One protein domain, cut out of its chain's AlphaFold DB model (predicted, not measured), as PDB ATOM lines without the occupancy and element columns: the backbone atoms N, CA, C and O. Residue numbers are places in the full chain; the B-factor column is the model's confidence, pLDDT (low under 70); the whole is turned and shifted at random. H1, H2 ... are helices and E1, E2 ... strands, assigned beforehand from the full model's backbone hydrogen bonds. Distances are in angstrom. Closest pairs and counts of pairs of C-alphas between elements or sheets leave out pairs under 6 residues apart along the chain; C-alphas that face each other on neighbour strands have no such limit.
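Overview. This is residues 4 to 77 of the 86 residues of an uncharacterized protein of Lignipirellula cremea (UniProt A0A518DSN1). A strongly twisted sheet of four antiparallel strands, in the order E3 - E2 - E1 - E4, has H2 packed along one face, while short H1 sits off one end of the strands. The printed part has 74 residues, with named elements E1 H1 E2 E3 H2 E4, a mixed class. It is compact, with a radius of gyration of the C-alphas of 11.3 A and spans of 30 by 25 by 21 A.

Arrangement. Look first at inner strands E1, residues 4 to 8, and E2, residues 26 to 31: N 7 and O 27, 2.9 A apart, are within hydrogen-bond range. Edge strand E3, residues 37 to 43, forms a hairpin with E2, with N 28 and O 41 at 2.9 A. Edge strand E4, residues 72 to 76, is E1's other neighbour, with N 6 and O 74 at 2.9 A. H2, residues 59 to 66, is on the sheet at a height of 7.5 A; its closest C-alphas to E1 are Ala 65 and Val 6, 4.9 A. H1, residues 11 to 16, is not on the sheet. In H1 and H2 every O i to N i+4 pair is within hydrogen-bond range.

Along the chain. Find C-alpha 4 at (-19.624, 41.152, -11.220), where E1 begins, and C-alpha 76 at (-22.729, 44.843, -9.083), where E4 ends. E3 is 16.4 A long, E2 15.9 A.

Size, cuts and confidence. The printed part has no cut, the link from E3 to H2 is long, and no printed residue is under 70.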
ATOM      1  N   PHE A   4     -20.509  40.570 -10.231       96.25
ATOM      2  CA  PHE A   4     -19.624  41.152 -11.220       96.25
ATOM      3  C   PHE A   4     -18.844  42.298 -10.605       96.25
ATOM      4  O   PHE A   4     -19.355  43.024  -9.754       96.25
ATOM      5  N   PHE A   5     -17.609  42.456 -11.055       97.06
ATOM      6  CA  PHE A   5     -16.889  43.711 -10.919       97.06
ATOM      7  C   PHE A   5     -16.841  44.361 -12.294       97.06
ATOM      8  O   PHE A   5     -16.423  43.726 -13.264       97.06
ATOM      9  N   VAL A   6     -17.305  45.601 -12.380       97.38
ATOM     10  CA  VAL A   6     -17.322  46.376 -13.621       97.38
ATOM     11  C   VAL A   6     -16.410  47.577 -13.478       97.38
ATOM     12  O   VAL A   6     -16.353  48.187 -12.413       97.38
ATOM     13  N   MET A   7     -15.682  47.921 -14.532       97.25
ATOM     14  CA  MET A   7     -14.707  49.005 -14.499       97.25
ATOM     15  C   MET A   7     -14.587  49.669 -15.862       97.25
ATOM     16  O   MET A   7     -14.577  48.996 -16.885       97.25
ATOM     17  N   HIS A   8     -14.405  50.985 -15.860       97.12
ATOM     18  CA  HIS A   8     -13.879  51.698 -17.014       97.12
ATOM     19  C   HIS A   8     -12.368  51.824 -16.831       97.12
ATOM     20  O   HIS A   8     -11.893  52.453 -15.885       97.12
ATOM     21  N   LEU A   9     -11.610  51.186 -17.715       95.62
ATOM     22  CA  LEU A   9     -10.153  51.204 -17.721       95.62
ATOM     23  C   LEU A   9      -9.631  52.631 -17.937       95.62
ATOM     24  O   LEU A   9     -10.158  53.375 -18.763       95.62
ATOM     25  N   SER A  10      -8.593  53.023 -17.198       94.75
ATOM     26  CA  SER A  10      -7.847  54.242 -17.526       94.75
ATOM     27  C   SER A  10      -7.026  54.049 -18.810       94.75
ATOM     28  O   SER A  10      -6.834  52.923 -19.264       94.75
ATOM     29  N   GLU A  11      -6.488  55.125 -19.389       91.75
ATOM     30  CA  GLU A  11      -5.583  55.023 -20.548       91.75
ATOM     31  C   GLU A  11      -4.365  54.132 -20.271       91.75
ATOM     32  O   GLU A  11      -3.954  53.354 -21.134       91.75
ATOM     33  N   GLN A  12      -3.825  54.190 -19.050       92.56
ATOM     34  CA  GLN A  12      -2.733  53.312 -18.642       92.56
ATOM     35  C   GLN A  12      -3.197  51.853 -18.573       92.56
ATOM     36  O   GLN A  12      -2.551  50.985 -19.151       92.56
ATOM     37  N   ASP A  13      -4.348  51.578 -17.951       93.00
ATOM     38  CA  ASP A  13      -4.878  50.209 -17.864       93.00
ATOM     39  C   ASP A  13      -5.221  49.636 -19.246       93.00
ATOM     40  O   ASP A  13      -5.032  48.447 -19.500       93.00
ATOM     41  N   LEU A  14      -5.720  50.479 -20.155       90.94
ATOM     42  CA  LEU A  14      -5.953  50.125 -21.553       90.94
ATOM     43  C   LEU A  14      -4.652  49.667 -22.223       90.94
ATOM     44  O   LEU A  14      -4.669  48.672 -22.953       90.94
ATOM     45  N   CYS A  15      -3.538  50.364 -21.973       89.94
ATOM     46  CA  CYS A  15      -2.214  49.981 -22.471       89.94
ATOM     47  C   CYS A  15      -1.760  48.654 -21.863       89.94
ATOM     48  O   CYS A  15      -1.420  47.728 -22.602       89.94
ATOM     49  N   ASP A  16      -1.829  48.536 -20.538       90.75
ATOM     50  CA  ASP A  16      -1.357  47.367 -19.794       90.75
ATOM     51  C   ASP A  16      -2.136  46.094 -20.166       90.75
ATOM     52  O   ASP A  16      -1.576  44.998 -20.213       90.75
ATOM     53  N   ARG A  17      -3.428  46.235 -20.491       87.50
ATOM     54  CA  ARG A  17      -4.325  45.132 -20.884       87.50
ATOM     55  C   ARG A  17      -4.423  44.930 -22.400       87.50
ATOM     56  O   ARG A  17      -5.218  44.104 -22.857       87.50
ATOM     57  N   GLY A  18      -3.659  45.689 -23.191       88.00
ATOM     58  CA  GLY A  18      -3.651  45.602 -24.655       88.00
ATOM     59  C   GLY A  18      -4.977  45.984 -25.328       88.00
ATOM     60  O   GLY A  18      -5.229  45.567 -26.456       88.00
ATOM     61  N   GLN A  19      -5.828  46.764 -24.654       86.44
ATOM     62  CA  GLN A  19      -7.156  47.170 -25.133       86.44
ATOM     63  C   GLN A  19      -7.168  48.516 -25.878       86.44
ATOM     64  O   GLN A  19      -8.195  48.907 -26.427       86.44
ATOM     65  N   VAL A  20      -6.036  49.223 -25.964       79.19
ATOM     66  CA  VAL A  20      -5.937  50.509 -26.693       79.19
ATOM     67  C   VAL A  20      -6.450  50.392 -28.132       79.19
ATOM     68  O   VAL A  20      -7.183  51.253 -28.609       79.19
ATOM     69  N   ASN A  21      -6.109  49.295 -28.812       79.31
ATOM     70  CA  ASN A  21      -6.486  49.079 -30.209       79.31
ATOM     71  C   ASN A  21      -7.877  48.452 -30.376       79.31
ATOM     72  O   ASN A  21      -8.411  48.463 -31.482       79.31
ATOM     73  N   SER A  22      -8.454  47.880 -29.313       76.56
ATOM     74  CA  SER A  22      -9.755  47.203 -29.377       76.56
ATOM     75  C   SER A  22     -10.933  48.151 -29.160       76.56
ATOM     76  O   SER A  22     -12.062  47.748 -29.417       76.56
ATOM     77  N   GLN A  23     -10.684  49.384 -28.692       84.12
ATOM     78  CA  GLN A  23     -11.718  50.369 -28.339       84.12
ATOM     79  C   GLN A  23     -12.768  49.822 -27.355       84.12
ATOM     80  O   GLN A  23     -13.906  50.288 -27.322       84.12
ATOM     81  N   LYS A  24     -12.388  48.838 -26.531       91.38
ATOM     82  CA  LYS A  24     -13.248  48.226 -25.510       91.38
ATOM     83  C   LYS A  24     -12.759  48.624 -24.112       91.38
ATOM     84  O   LYS A  24     -12.054  47.845 -23.467       91.38
ATOM     85  N   PRO A  25     -13.060  49.852 -23.649       95.12
ATOM     86  CA  PRO A  25     -12.522  50.384 -22.403       95.12
ATOM     87  C   PRO A  25     -13.230  49.870 -21.154       95.12
ATOM     88  O   PRO A  25     -12.771  50.155 -20.051       95.12
ATOM     89  N   PHE A  26     -14.322  49.123 -21.292       96.81
ATOM     90  CA  PHE A  26     -15.064  48.612 -20.154       96.81
ATOM     91  C   PHE A  26     -14.703  47.157 -19.903       96.81
ATOM     92  O   PHE A  26     -14.871  46.293 -20.761       96.81
ATOM     93  N   GLU A  27     -14.216  46.886 -18.703       97.12
ATOM     94  CA  GLU A  27     -13.931  45.548 -18.221       97.12
ATOM     95  C   GLU A  27     -15.088  45.040 -17.366       97.12
ATOM     96  O   GLU A  27     -15.563  45.728 -16.460       97.12
ATOM     97  N   ILE A  28     -15.498  43.801 -17.624       97.62
ATOM     98  CA  ILE A  28     -16.469  43.076 -16.812       97.62
ATOM     99  C   ILE A  28     -15.813  41.786 -16.334       97.62
ATOM    100  O   ILE A  28     -15.430  40.926 -17.131       97.62
ATOM    101  N   GLN A  29     -15.701  41.639 -15.018       96.88
ATOM    102  CA  GLN A  29     -15.178  40.445 -14.369       96.88
ATOM    103  C   GLN A  29     -16.325  39.662 -13.735       96.88
ATOM    104  O   GLN A  29     -17.063  40.193 -12.906       96.88
ATOM    105  N   MET A  30     -16.453  38.383 -14.079       95.75
ATOM    106  CA  MET A  30     -17.329  37.453 -13.369       95.75
ATOM    107  C   MET A  30     -16.632  36.949 -12.111       95.75
ATOM    108  O   MET A  30     -15.544  36.380 -12.203       95.75
ATOM    109  N   LEU A  31     -17.271  37.104 -10.955       93.81
ATOM    110  CA  LEU A  31     -16.689  36.742  -9.667       93.81
ATOM    111  C   LEU A  31     -17.147  35.357  -9.193       93.81
ATOM    112  O   LEU A  31     -18.284  34.932  -9.431       93.81
ATOM    113  N   ASP A  32     -16.254  34.643  -8.513       90.69
ATOM    114  CA  ASP A  32     -16.587  33.432  -7.766       90.69
ATOM    115  C   ASP A  32     -17.163  33.753  -6.369       90.69
ATOM    116  O   ASP A  32     -17.455  34.899  -6.028       90.69
ATOM    117  N   LYS A  33     -17.377  32.723  -5.541       87.00
ATOM    118  CA  LYS A  33     -17.935  32.890  -4.186       87.00
ATOM    119  C   LYS A  33     -16.955  33.546  -3.206       87.00
ATOM    120  O   LYS A  33     -17.340  33.825  -2.075       87.00
ATOM    121  N   GLN A  34     -15.703  33.724  -3.611       88.25
ATOM    122  CA  GLN A  34     -14.624  34.343  -2.858       88.25
ATOM    123  C   GLN A  34     -14.257  35.721  -3.438       88.25
ATOM    124  O   GLN A  34     -13.175  36.224  -3.141       88.25
ATOM    125  N   ASP A  35     -15.130  36.306  -4.270       86.81
ATOM    126  CA  ASP A  35     -14.945  37.586  -4.965       86.81
ATOM    127  C   ASP A  35     -13.690  37.646  -5.854       86.81
ATOM    128  O   ASP A  35     -13.145  38.714  -6.130       86.81
ATOM    129  N   ARG A  36     -13.234  36.493  -6.362       90.50
ATOM    130  CA  ARG A  36     -12.125  36.423  -7.321       90.50
ATOM    131  C   ARG A  36     -12.654  36.390  -8.743       90.50
ATOM    132  O   ARG A  36     -13.618  35.681  -9.033       90.50
ATOM    133  N   ALA A  37     -11.977  37.095  -9.645       92.31
ATOM    134  CA  ALA A  37     -12.272  37.038 -11.068       92.31
ATOM    135  C   ALA A  37     -12.073  35.611 -11.597       92.31
ATOM    136  O   ALA A  37     -10.956  35.105 -11.694       92.31
ATOM    137  N   ARG A  38     -13.179  34.955 -11.947       94.19
ATOM    138  CA  ARG A  38     -13.190  33.650 -12.609       94.19
ATOM    139  C   ARG A  38     -12.997  33.793 -14.113       94.19
ATOM    140  O   ARG A  38     -12.422  32.910 -14.745       94.19
ATOM    141  N   ALA A  39     -13.531  34.865 -14.688       94.75
ATOM    142  CA  ALA A  39     -13.409  35.171 -16.101       94.75
ATOM    143  C   ALA A  39     -13.573  36.676 -16.337       94.75
ATOM    144  O   ALA A  39     -14.208  37.364 -15.535       94.75
ATOM    145  N   VAL A  40     -12.994  37.173 -17.428       96.12
ATOM    146  CA  VAL A  40     -12.942  38.599 -17.763       96.12
ATOM    147  C   VAL A  40     -13.348  38.782 -19.217       96.12
ATOM    148  O   VAL A  40     -12.980  37.976 -20.072       96.12
ATOM    149  N   GLY A  41     -14.110  39.833 -19.486       96.19
ATOM    150  CA  GLY A  41     -14.488  40.250 -20.826       96.19
ATOM    151  C   GLY A  41     -14.431  41.763 -20.954       96.19
ATOM    152  O   GLY A  41     -14.445  42.487 -19.957       96.19
ATOM    153  N   TYR A  42     -14.360  42.218 -22.200       96.44
ATOM    154  CA  TYR A  42     -14.193  43.622 -22.550       96.44
ATOM    155  C   TYR A  42     -15.307  44.059 -23.489       96.44
ATOM    156  O   TYR A  42     -15.621  43.347 -24.450       96.44
ATOM    157  N   VAL A  43     -15.874  45.233 -23.229       95.75
ATOM    158  CA  VAL A  43     -16.912  45.855 -24.055       95.75
ATOM    159  C   VAL A  43     -16.602  47.317 -24.340       95.75
ATOM    160  O   VAL A  43     -15.866  47.990 -23.617       95.75
ATOM    161  N   SER A  44     -17.151  47.781 -25.451       93.94
ATOM    162  CA  SER A  44     -17.263  49.177 -25.851       93.94
ATOM    163  C   SER A  44     -18.646  49.717 -25.487       93.94
ATOM    164  O   SER A  44     -19.531  48.954 -25.101       93.94
ATOM    165  N   ALA A  45     -18.844  51.031 -25.612       88.75
ATOM    166  CA  ALA A  45     -20.151  51.647 -25.370       88.75
ATOM    167  C   ALA A  45     -21.233  51.169 -26.360       88.75
ATOM    168  O   ALA A  45     -22.416  51.253 -26.042       88.75
ATOM    169  N   ASP A  46     -20.818  50.658 -27.525       90.38
ATOM    170  CA  ASP A  46     -21.700  50.216 -28.608       90.38
ATOM    171  C   ASP A  46     -21.983  48.701 -28.577       90.38
ATOM    172  O   ASP A  46     -22.801  48.205 -29.352       90.38
ATOM    173  N   ASP A  47     -21.312  47.935 -27.708       91.38
ATOM    174  CA  ASP A  47     -21.539  46.492 -27.607       91.38
ATOM    175  C   ASP A  47     -22.882  46.206 -26.908       91.38
ATOM    176  O   ASP A  47     -23.067  46.477 -25.723       91.38
ATOM    177  N   GLU A  48     -23.815  45.571 -27.621       88.56
ATOM    178  CA  GLU A  48     -25.141  45.213 -27.081       88.56
ATOM    179  C   GLU A  48     -25.133  43.924 -26.240       88.56
ATOM    180  O   GLU A  48     -26.097  43.602 -25.538       88.56
ATOM    181  N   SER A  49     -24.063  43.129 -26.334       94.19
ATOM    182  CA  SER A  49     -23.956  41.857 -25.621       94.19
ATOM    183  C   SER A  49     -22.511  41.441 -25.377       94.19
ATOM    184  O   SER A  49     -21.611  41.760 -26.150       94.19
ATOM    185  N   LEU A  50     -22.312  40.676 -24.306       95.88
ATOM    186  CA  LEU A  50     -21.043  40.049 -23.968       95.88
ATOM    187  C   LEU A  50     -21.304  38.620 -23.495       95.88
ATOM    188  O   LEU A  50     -22.200  38.377 -22.684       95.88
ATOM    189  N   GLU A  51     -20.499  37.681 -23.976       96.19
ATOM    190  CA  GLU A  51     -20.462  36.314 -23.469       96.19
ATOM    191  C   GLU A  51     -19.060  36.021 -22.944       96.19
ATOM    192  O   GLU A  51     -18.069  36.218 -23.646       96.19
ATOM    193  N   ILE A  52     -18.974  35.563 -21.696       93.50
ATOM    194  CA  ILE A  52     -17.713  35.202 -21.055       93.50
ATOM    195  C   ILE A  52     -17.797  33.731 -20.651       93.50
ATOM    196  O   ILE A  52     -18.630  33.351 -19.831       93.50
ATOM    197  N   SER A  53     -16.928  32.888 -21.215       89.50
ATOM    198  CA  SER A  53     -16.839  31.458 -20.872       89.50
ATOM    199  C   SER A  53     -18.183  30.706 -20.946       89.50
ATOM    200  O   SER A  53     -18.485  29.889 -20.074       89.50
ATOM    201  N   GLY A  54     -19.007  30.990 -21.963       91.12
ATOM    202  CA  GLY A  54     -20.323  30.364 -22.145       91.12
ATOM    203  C   GLY A  54     -21.457  30.980 -21.317       91.12
ATOM    204  O   GLY A  54     -22.574  30.469 -21.336       91.12
ATOM    205  N   TYR A  55     -21.188  32.048 -20.559       93.12
ATOM    206  CA  TYR A  55     -22.197  32.772 -19.789       93.12
ATOM    207  C   TYR A  55     -22.481  34.130 -20.431       93.12
ATOM    208  O   TYR A  55     -21.590  34.975 -20.559       93.12
ATOM    209  N   LYS A  56     -23.743  34.348 -20.814       96.12
ATOM    210  CA  LYS A  56     -24.215  35.629 -21.341       96.12
ATOM    211  C   LYS A  56     -24.349  36.635 -20.204       96.12
ATOM    212  O   LYS A  56     -25.151  36.441 -19.292       96.12
ATOM    213  N   ILE A  57     -23.581  37.713 -20.280       96.69
ATOM    214  CA  ILE A  57     -23.593  38.782 -19.286       96.69
ATOM    215  C   ILE A  57     -24.918  39.548 -19.387       96.69
ATOM    216  O   ILE A  57     -25.312  39.926 -20.496       96.69
ATOM    217  N   PRO A  58     -25.628  39.776 -18.265       96.31
ATOM    218  CA  PRO A  58     -26.858  40.554 -18.274       96.31
ATOM    219  C   PRO A  58     -26.623  41.975 -18.796       96.31
ATOM    220  O   PRO A  58     -25.677  42.643 -18.383       96.31
ATOM    221  N   THR A  59     -27.522  42.470 -19.648       96.44
ATOM    222  CA  THR A  59     -27.464  43.843 -20.181       96.44
ATOM    223  C   THR A  59     -27.322  44.911 -19.087       96.44
ATOM    224  O   THR A  59     -26.458  45.770 -19.244       96.44
ATOM    225  N   PRO A  60     -28.027  44.838 -17.936       96.88
ATOM    226  CA  PRO A  60     -27.846  45.827 -16.871       96.88
ATOM    227  C   PRO A  60     -26.421  45.890 -16.295       96.88
ATOM    228  O   PRO A  60     -25.989  46.943 -15.834       96.88
ATOM    229  N   VAL A  61     -25.663  44.787 -16.338       97.25
ATOM    230  CA  VAL A  61     -24.251  44.751 -15.909       97.25
ATOM    231  C   VAL A  61     -23.362  45.470 -16.925       97.25
ATOM    232  O   VAL A  61     -22.458  46.208 -16.536       97.25
ATOM    233  N   ILE A  62     -23.639  45.298 -18.221       96.56
ATOM    234  CA  ILE A  62     -22.949  46.019 -19.301       96.56
ATOM    235  C   ILE A  62     -23.222  47.521 -19.178       96.56
ATOM    236  O   ILE A  62     -22.290  48.320 -19.152       96.56
ATOM    237  N   GLU A  63     -24.486  47.907 -18.997       96.06
ATOM    238  CA  GLU A  63     -24.873  49.302 -18.767       96.06
ATOM    239  C   GLU A  63     -24.196  49.890 -17.522       96.06
ATOM    240  O   GLU A  63     -23.732  51.030 -17.549       96.06
ATOM    241  N   ALA A  64     -24.096  49.121 -16.432       96.44
ATOM    242  CA  ALA A  64     -23.373  49.546 -15.239       96.44
ATOM    243  C   ALA A  64     -21.888  49.804 -15.531       96.44
ATOM    244  O   ALA A  64     -21.364  50.831 -15.096       96.44
ATOM    245  N   ALA A  65     -21.233  48.943 -16.318       96.56
ATOM    246  CA  ALA A  65     -19.855  49.151 -16.759       96.56
ATOM    247  C   ALA A  65     -19.705  50.449 -17.572       96.56
ATOM    248  O   ALA A  65     -18.840  51.267 -17.264       96.56
ATOM    249  N   CYS A  66     -20.600  50.688 -18.535       94.88
ATOM    250  CA  CYS A  66     -20.575  51.874 -19.397       94.88
ATOM    251  C   CYS A  66     -20.802  53.198 -18.645       94.88
ATOM    252  O   CYS A  66     -20.395  54.258 -19.119       94.88
ATOM    253  N   ARG A  67     -21.432  53.160 -17.465       95.12
ATOM    254  CA  ARG A  67     -21.615  54.338 -16.597       95.12
ATOM    255  C   ARG A  67     -20.391  54.657 -15.736       95.12
ATOM    256  O   ARG A  67     -20.369  55.715 -15.104       95.12
ATOM    257  N   GLN A  68     -19.392  53.775 -15.682       95.56
ATOM    258  CA  GLN A  68     -18.218  54.000 -14.849       95.56
ATOM    259  C   GLN A  68     -17.337  55.124 -15.400       95.56
ATOM    260  O   GLN A  68     -17.111  55.272 -16.603       95.56
ATOM    261  N   VAL A  69     -16.786  55.907 -14.478       95.25
ATOM    262  CA  VAL A  69     -15.750  56.896 -14.784       95.25
ATOM    263  C   VAL A  69     -14.426  56.170 -15.026       95.25
ATOM    264  O   VAL A  69     -14.120  55.209 -14.323       95.25
ATOM    265  N   ALA A  70     -13.625  56.639 -15.983       95.00
ATOM    266  CA  ALA A  70     -12.316  56.056 -16.275       95.00
ATOM    267  C   ALA A  70     -11.441  55.928 -15.010       95.00
ATOM    268  O   ALA A  70     -11.363  56.842 -14.184       95.00
ATOM    269  N   GLY A  71     -10.801  54.767 -14.854       94.44
ATOM    270  CA  GLY A  71     -10.025  54.386 -13.672       94.44
ATOM    271  C   GLY A  71     -10.868  54.010 -12.445       94.44
ATOM    272  O   GLY A  71     -10.316  53.830 -11.357       94.44
ATOM    273  N   ARG A  72     -12.198  53.914 -12.567       95.75
ATOM    274  CA  ARG A  72     -13.104  53.505 -11.484       95.75
ATOM    275  C   ARG A  72     -13.831  52.219 -11.841       95.75
ATOM    276  O   ARG A  72     -14.091  51.927 -13.006       95.75
ATOM    277  N   GLY A  73     -14.178  51.476 -10.799       95.75
ATOM    278  CA  GLY A  73     -15.032  50.311 -10.907       95.75
ATOM    279  C   GLY A  73     -15.860  50.093  -9.655       95.75
ATOM    280  O   GLY A  73     -15.598  50.683  -8.603       95.75
ATOM    281  N   GLU A  74     -16.856  49.233  -9.786       96.06
ATOM    282  CA  GLU A  74     -17.796  48.894  -8.730       96.06
ATOM    283  C   GLU A  74     -18.207  47.423  -8.795       96.06
ATOM    284  O   GLU A  74     -18.118  46.764  -9.834       96.06
ATOM    285  N   TYR A  75     -18.664  46.904  -7.657       96.25
ATOM    286  CA  TYR A  75     -19.280  45.587  -7.588       96.25
ATOM    287  C   TYR A  75     -20.770  45.721  -7.866       96.25
ATOM    288  O   TYR A  75     -21.432  46.549  -7.238       96.25
ATOM    289  N   VAL A  76     -21.303  44.873  -8.742       96.31
ATOM    290  CA  VAL A  76     -22.729  44.843  -9.083       96.31
ATOM    291  C   VAL A  76     -23.298  43.428  -9.040       96.31
ATOM    292  O   VAL A  76     -22.577  42.432  -9.174       96.31
ATOM    293  N   ASP A  77     -24.606  43.336  -8.826       95.25
ATOM    294  CA  ASP A  77     -25.368  42.102  -9.016       95.25
ATOM    295  C   ASP A  77     -25.815  41.915 -10.483       95.25
ATOM    296  O   ASP A  77     -25.484  42.709 -11.362       95.25
TER     297      ASP A  77